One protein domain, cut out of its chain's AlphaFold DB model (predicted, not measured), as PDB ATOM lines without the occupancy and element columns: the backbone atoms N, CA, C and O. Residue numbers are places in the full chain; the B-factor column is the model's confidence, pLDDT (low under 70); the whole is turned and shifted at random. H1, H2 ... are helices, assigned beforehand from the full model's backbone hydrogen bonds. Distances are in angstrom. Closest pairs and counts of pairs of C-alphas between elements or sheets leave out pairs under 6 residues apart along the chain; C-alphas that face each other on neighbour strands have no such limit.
ATOM      1  N   TYR A   2      85.823 194.588 201.915       70.81
ATOM      2  CA  TYR A   2      85.049 195.832 201.934       70.81
ATOM      3  C   TYR A   2      83.893 195.682 200.939       70.81
ATOM      4  O   TYR A   2      84.057 195.025 199.906       70.81
ATOM      5  N   GLY A   3      82.718 196.191 201.291       73.06
ATOM      6  CA  GLY A   3      81.543 196.191 200.429       73.06
ATOM      7  C   GLY A   3      81.078 197.625 200.269       73.06
ATOM      8  O   GLY A   3      80.463 198.164 201.175       73.06
ATOM      9  N   ASP A   4      81.385 198.222 199.124       84.25
ATOM     10  CA  ASP A   4      80.921 199.556 198.752       84.25
ATOM     11  C   ASP A   4      80.465 199.492 197.294       84.25
ATOM     12  O   ASP A   4      81.213 199.065 196.404       84.25
ATOM     13  N   VAL A   5      79.220 199.894 197.047       87.19
ATOM     14  CA  VAL A   5      78.625 199.850 195.707       87.19
ATOM     15  C   VAL A   5      79.396 200.741 194.731       87.19
ATOM     16  O   VAL A   5      79.618 200.353 193.582       87.19
ATOM     17  N   GLY A   6      79.859 201.904 195.184       86.31
ATOM     18  CA  GLY A   6      80.650 202.842 194.396       86.31
ATOM     19  C   GLY A   6      81.980 202.246 193.944       86.31
ATOM     20  O   GLY A   6      82.324 202.304 192.760       86.31
ATOM     21  N   TYR A   7      82.703 201.592 194.854       87.69
ATOM     22  CA  TYR A   7      83.970 200.935 194.515       87.69
ATOM     23  C   TYR A   7      83.748 199.705 193.632       87.69
ATOM     24  O   TYR A   7      84.516 199.460 192.701       87.69
ATOM     25  N   GLY A   8      82.663 198.964 193.869       89.00
ATOM     26  CA  GLY A   8      82.250 197.859 193.011       89.00
ATOM     27  C   GLY A   8      81.997 198.299 191.566       89.00
ATOM     28  O   GLY A   8      82.464 197.646 190.635       89.00
ATOM     29  N   LEU A   9      81.347 199.449 191.358       91.00
ATOM     30  CA  LEU A   9      81.137 200.022 190.024       91.00
ATOM     31  C   LEU A   9      82.446 200.478 189.358       91.00
ATOM     32  O   LEU A   9      82.618 200.272 188.154       91.00
ATOM     33  N   LEU A  10      83.390 201.045 190.117       90.81
ATOM     34  CA  LEU A  10      84.721 201.386 189.596       90.81
ATOM     35  C   LEU A  10      85.482 200.136 189.131       90.81
ATOM     36  O   LEU A  10      86.063 200.133 188.042       90.81
ATOM     37  N   LEU A  11      85.434 199.056 189.916       90.12
ATOM     38  CA  LEU A  11      86.033 197.773 189.545       90.12
ATOM     39  C   LEU A  11      85.352 197.152 188.321       90.12
ATOM     40  O   LEU A  11      86.038 196.609 187.457       90.12
ATOM     41  N   LEU A  12      84.027 197.269 188.213       93.31
ATOM     42  CA  LEU A  12      83.270 196.806 187.049       93.31
ATOM     43  C   LEU A  12      83.710 197.544 185.776       93.31
ATOM     44  O   LEU A  12      83.983 196.913 184.754       93.31
ATOM     45  N   LEU A  13      83.836 198.873 185.840       92.75
ATOM     46  CA  LEU A  13      84.343 199.679 184.726       92.75
ATOM     47  C   LEU A  13      85.769 199.269 184.343       92.75
ATOM     48  O   LEU A  13      86.048 199.048 183.163       92.75
ATOM     49  N   MET A  14      86.653 199.102 185.328       90.75
ATOM     50  CA  MET A  14      88.020 198.629 185.103       90.75
ATOM     51  C   MET A  14      88.042 197.248 184.429       90.75
ATOM     52  O   MET A  14      88.787 197.045 183.468       90.75
ATOM     53  N   ALA A  15      87.205 196.312 184.879       92.00
ATOM     54  CA  ALA A  15      87.099 194.974 184.306       92.00
ATOM     55  C   ALA A  15      86.676 195.013 182.829       92.00
ATOM     56  O   ALA A  15      87.302 194.365 181.985       92.00
ATOM     57  N   LEU A  16      85.668 195.824 182.492       93.50
ATOM     58  CA  LEU A  16      85.203 196.003 181.113       93.50
ATOM     59  C   LEU A  16      86.276 196.635 180.217       93.50
ATOM     60  O   LEU A  16      86.447 196.215 179.068       93.50
ATOM     61  N   VAL A  17      87.033 197.608 180.732       93.62
ATOM     62  CA  VAL A  17      88.167 198.211 180.012       93.62
ATOM     63  C   VAL A  17      89.258 197.168 179.755       93.62
ATOM     64  O   VAL A  17      89.725 197.048 178.624       93.62
ATOM     65  N   LEU A  18      89.620 196.355 180.751       92.12
ATOM     66  CA  LEU A  18      90.622 195.292 180.595       92.12
ATOM     67  C   LEU A  18      90.209 194.239 179.562       92.12
ATOM     68  O   LEU A  18      91.047 193.801 178.768       92.12
ATOM     69  N   MET A  19      88.925 193.875 179.524       91.75
ATOM     70  CA  MET A  19      88.391 192.969 178.505       91.75
ATOM     71  C   MET A  19      88.503 193.565 177.096       91.75
ATOM     72  O   MET A  19      88.889 192.855 176.169       91.75
ATOM     73  N   ARG A  20      88.232 194.868 176.932       91.69
ATOM     74  CA  ARG A  20      88.405 195.564 175.642       91.69
ATOM     75  C   ARG A  20      89.869 195.683 175.218       91.69
ATOM     76  O   ARG A  20      90.150 195.647 174.027       91.69
ATOM     77  N   LEU A  21      90.793 195.785 176.172       91.56
ATOM     78  CA  LEU A  21      92.240 195.814 175.924       91.56
ATOM     79  C   LEU A  21      92.842 194.423 175.637       91.56
ATOM     80  O   LEU A  21      94.061 194.291 175.557       91.56
ATOM     81  N   GLY A  22      92.018 193.376 175.518       90.31
ATOM     82  CA  GLY A  22      92.466 192.013 175.210       90.31
ATOM     83  C   GLY A  22      93.006 191.221 176.408       90.31
ATOM     84  O   GLY A  22      93.374 190.060 176.250       90.31
ATOM     85  N   LYS A  23      93.010 191.786 177.624       91.62
ATOM     86  CA  LYS A  23      93.448 191.100 178.858       91.62
ATOM     87  C   LYS A  23      92.285 190.347 179.509       91.62
ATOM     88  O   LYS A  23      91.842 190.691 180.607       91.62
ATOM     89  N   ARG A  24      91.765 189.333 178.810       88.31
ATOM     90  CA  ARG A  24      90.507 188.654 179.168       88.31
ATOM     91  C   ARG A  24      90.536 187.978 180.543       88.31
ATOM     92  O   ARG A  24      89.568 188.127 181.282       88.31
ATOM     93  N   ASP A  25      91.636 187.316 180.906       90.38
ATOM     94  CA  ASP A  25      91.749 186.590 182.184       90.38
ATOM     95  C   ASP A  25      91.664 187.542 183.382       90.38
ATOM     96  O   ASP A  25      90.844 187.366 184.281       90.38
ATOM     97  N   TRP A  26      92.445 188.625 183.342       87.69
ATOM     98  CA  TRP A  26      92.399 189.683 184.352       87.69
ATOM     99  C   TRP A  26      91.033 190.363 184.394       87.69
ATOM    100  O   TRP A  26      90.490 190.586 185.474       87.69
ATOM    101  N   GLY A  27      90.454 190.658 183.227       90.31
ATOM    102  CA  GLY A  27      89.114 191.230 183.136       90.31
ATOM    103  C   GLY A  27      88.059 190.353 183.812       90.31
ATOM    104  O   GLY A  27      87.217 190.876 184.535       90.31
ATOM    105  N   LEU A  28      88.119 189.028 183.639       91.88
ATOM    106  CA  LEU A  28      87.165 188.096 184.243       91.88
ATOM    107  C   LEU A  28      87.286 188.049 185.773       91.88
ATOM    108  O   LEU A  28      86.262 188.082 186.458       91.88
ATOM    109  N   ILE A  29      88.513 188.024 186.302       90.19
ATOM    110  CA  ILE A  29      88.760 188.042 187.753       90.19
ATOM    111  C   ILE A  29      88.140 189.302 188.362       90.19
ATOM    112  O   ILE A  29      87.306 189.217 189.267       90.19
ATOM    113  N   TRP A  30      88.479 190.478 187.829       90.69
ATOM    114  CA  TRP A  30      87.960 191.747 188.343       90.69
ATOM    115  C   TRP A  30      86.449 191.890 188.154       90.69
ATOM    116  O   TRP A  30      85.785 192.458 189.018       90.69
ATOM    117  N   LEU A  31      85.885 191.310 187.089       93.19
ATOM    118  CA  LEU A  31      84.442 191.271 186.870       93.19
ATOM    119  C   LEU A  31      83.735 190.494 187.988       93.19
ATOM    120  O   LEU A  31      82.831 191.034 188.622       93.19
ATOM    121  N   MET A  32      84.166 189.262 188.277       90.81
ATOM    122  CA  MET A  32      83.580 188.459 189.359       90.81
ATOM    123  C   MET A  32      83.728 189.150 190.717       90.81
ATOM    124  O   MET A  32      82.791 189.179 191.515       90.81
ATOM    125  N   THR A  33      84.887 189.772 190.944       89.81
ATOM    126  CA  THR A  33      85.159 190.521 192.174       89.81
ATOM    127  C   THR A  33      84.225 191.728 192.305       89.81
ATOM    128  O   THR A  33      83.681 191.967 193.380       89.81
ATOM    129  N   SER A  34      83.970 192.454 191.210       91.25
ATOM    130  CA  SER A  34      83.080 193.621 191.205       91.25
ATOM    131  C   SER A  34      81.646 193.262 191.600       91.25
ATOM    132  O   SER A  34      81.061 193.941 192.440       91.25
ATOM    133  N   PHE A  35      81.109 192.150 191.087       91.38
ATOM    134  CA  PHE A  35      79.774 191.680 191.458       91.38
ATOM    135  C   PHE A  35      79.676 191.343 192.946       91.38
ATOM    136  O   PHE A  35      78.703 191.726 193.593       91.38
ATOM    137  N   ALA A  36      80.695 190.682 193.504       89.75
ATOM    138  CA  ALA A  36      80.740 190.392 194.933       89.75
ATOM    139  C   ALA A  36      80.779 191.685 195.768       89.75
ATOM    140  O   ALA A  36      80.008 191.822 196.715       89.75
ATOM    141  N   VAL A  37      81.620 192.658 195.396       89.69
ATOM    142  CA  VAL A  37      81.728 193.946 196.107       89.69
ATOM    143  C   VAL A  37      80.420 194.738 196.040       89.69
ATOM    144  O   VAL A  37      80.003 195.276 197.061       89.69
ATOM    145  N   ILE A  38      79.736 194.766 194.890       90.25
ATOM    146  CA  ILE A  38      78.424 195.423 194.751       90.25
ATOM    147  C   ILE A  38      77.380 194.732 195.633       90.25
ATOM    148  O   ILE A  38      76.643 195.411 196.342       90.25
ATOM    149  N   ALA A  39      77.325 193.397 195.627       87.94
ATOM    150  CA  ALA A  39      76.365 192.645 196.432       87.94
ATOM    151  C   ALA A  39      76.558 192.893 197.939       87.94
ATOM    152  O   ALA A  39      75.594 193.192 198.643       87.94
ATOM    153  N   PHE A  40      77.803 192.841 198.425       83.44
ATOM    154  CA  PHE A  40      78.113 193.166 199.820       83.44
ATOM    155  C   PHE A  40      77.933 194.659 200.129       83.44
ATOM    156  O   PHE A  40      77.495 194.995 201.222       83.44
ATOM    157  N   GLY A  41      78.198 195.556 199.177       84.31
ATOM    158  CA  GLY A  41      77.946 196.989 199.338       84.31
ATOM    159  C   GLY A  41      76.467 197.325 199.470       84.31
ATOM    160  O   GLY A  41      76.099 198.138 200.310       84.31
ATOM    161  N   LEU A  42      75.596 196.653 198.713       84.19
ATOM    162  CA  LEU A  42      74.144 196.785 198.869       84.19
ATOM    163  C   LEU A  42      73.672 196.257 200.228       84.19
ATOM    164  O   LEU A  42      72.780 196.853 200.831       84.19
ATOM    165  N   TYR A  43      74.288 195.172 200.711       81.94
ATOM    166  CA  TYR A  43      74.015 194.604 202.031       81.94
ATOM    167  C   TYR A  43      74.416 195.552 203.171       81.94
ATOM    168  O   TYR A  43      73.626 195.753 204.090       81.94
ATOM    169  N   TYR A  44      75.602 196.164 203.102       77.25
ATOM    170  CA  TYR A  44      76.042 197.155 204.093       77.25
ATOM    171  C   TYR A  44      75.356 198.514 203.933       77.25
ATOM    172  O   TYR A  44      75.227 199.257 204.903       77.25
ATOM    173  N   GLY A  45      74.882 198.826 202.726       76.88
ATOM    174  CA  GLY A  45      74.230 200.090 202.422       76.88
ATOM    175  C   GLY A  45      75.187 201.242 202.138       76.88
ATOM    176  O   GLY A  45      74.745 202.385 202.192       76.88
ATOM    177  N   ASP A  46      76.455 200.973 201.832       78.00
ATOM    178  CA  ASP A  46      77.477 202.000 201.611       78.00
ATOM    179  C   ASP A  46      77.716 202.277 200.113       78.00
ATOM    180  O   ASP A  46      77.855 201.368 199.286       78.00
ATOM    181  N   PHE A  47      77.772 203.567 199.766       82.56
ATOM    182  CA  PHE A  47      78.089 204.086 198.435       82.56
ATOM    183  C   PHE A  47      79.097 205.231 198.526       82.56
ATOM    184  O   PHE A  47      78.770 206.330 198.981       82.56
ATOM    185  N   PHE A  48      80.328 204.987 198.077       78.62
ATOM    186  CA  PHE A  48      81.465 205.892 198.257       78.62
ATOM    187  C   PHE A  48      81.569 206.380 199.702       78.62
ATOM    188  O   PHE A  48      81.696 207.575 199.954       78.62
ATOM    189  N   GLY A  49      81.437 205.471 200.664       71.75
ATOM    190  CA  GLY A  49      81.411 205.783 202.087       71.75
ATOM    191  C   GLY A  49      80.141 206.477 202.586       71.75
ATOM    192  O   GLY A  49      79.989 206.621 203.796       71.75
ATOM    193  N   ILE A  50      79.226 206.938 201.728       75.69
ATOM    194  CA  ILE A  50      77.933 207.520 202.118       75.69
ATOM    195  C   ILE A  50      76.924 206.386 202.313       75.69
ATOM    196  O   ILE A  50      76.725 205.576 201.416       75.69
ATOM    197  N   ARG A  51      76.246 206.357 203.463       72.94
ATOM    198  CA  ARG A  51      75.185 205.377 203.718       72.94
ATOM    199  C   ARG A  51      73.930 205.741 202.933       72.94
ATOM    200  O   ARG A  51      73.382 206.825 203.121       72.94
ATOM    201  N   LEU A  52      73.485 204.830 202.077       71.25
ATOM    202  CA  LEU A  52      72.249 204.919 201.304       71.25
ATOM    203  C   LEU A  52      71.030 204.481 202.123       71.25
ATOM    204  O   LEU A  52      69.970 205.094 202.018       71.25
ATOM    205  N   TRP A  53      71.167 203.419 202.922       68.75
ATOM    206  CA  TRP A  53      70.080 202.857 203.728       68.75
ATOM    207  C   TRP A  53      70.606 201.999 204.888       68.75
ATOM    208  O   TRP A  53      71.791 201.688 204.951       68.75
ATOM    209  N   GLY A  54      69.709 201.612 205.795       58.06
ATOM    210  CA  GLY A  54      70.039 200.871 207.012       58.06
ATOM    211  C   GLY A  54      70.136 201.796 208.222       58.06
ATOM    212  O   GLY A  54      70.774 202.848 208.178       58.06
ATOM    213  N   ASN A  55      69.470 201.414 209.316       48.69
ATOM    214  CA  ASN A  55      69.667 202.085 210.598       48.69
ATOM    215  C   ASN A  55      71.144 201.968 210.967       48.69
ATOM    216  O   ASN A  55      71.758 200.940 210.694       48.69
ATOM    217  N   GLY A  56      71.703 203.012 211.581       47.12
ATOM    218  CA  GLY A  56      73.070 203.035 212.092       47.12
ATOM    219  C   GLY A  56      73.269 202.066 213.253       47.12
ATOM    220  O   GLY A  56      73.652 202.484 214.336       47.12
ATOM    221  N   VAL A  57      72.996 200.780 213.035       45.06
ATOM    222  CA  VAL A  57      73.486 199.708 213.875       45.06
ATOM    223  C   VAL A  57      74.991 199.776 213.696       45.06
ATOM    224  O   VAL A  57      75.555 199.298 212.713       45.06
ATOM    225  N   GLU A  58      75.632 200.487 214.615       50.66
ATOM    226  CA  GLU A  58      77.032 200.296 214.934       50.66
ATOM    227  C   GLU A  58      77.161 198.837 215.356       50.66
ATOM    228  O   GLU A  58      77.112 198.496 216.538       50.66
TER     229      GLU A  58
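This is residues 2 to 58 of the 263 residues of an uncharacterized protein of Thermoproteus sp. AZ2 (UniProt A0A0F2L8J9). Two helices lie side by side as a long helical hairpin, H1 and H2 joined by a tight turn at one end, and a tail of residues 45 to 58 with no named element extends the rod at the other. The printed part has 57 residues, with two named helices, H1 then H2, and no named strand; the class is all helix. It is loose, with a radius of gyration of the C-alphas of 12.9 A, and spans 43 by 14 by 11 A.

H1 takes residues 5 to 20, 22.7 A long, from C-alpha 5 at (78.625, 199.850, 195.707). H2 takes residues 24 to 44, 30.0 A long, and ends with C-alpha 44 at (76.042, 197.155, 204.093).

H1 and H2 form a helical hairpin and touch, the closest C-alphas being those of Ala 15 and Gly 27, 4.4 A apart. They run opposite ways at a shallow tilt of 13 degrees. In both helices every O i to N i+4 pair is within hydrogen-bond range. Residues 46 to 47 pair briefly with 50 to 51, antiparallel.

The two farthest C-alphas, of Gly 22 and Val 57, are 43.8 A apart. The printed part has no cut. Mean pLDDT of the printed part is 83.1; residues 53 to 58 are under 70.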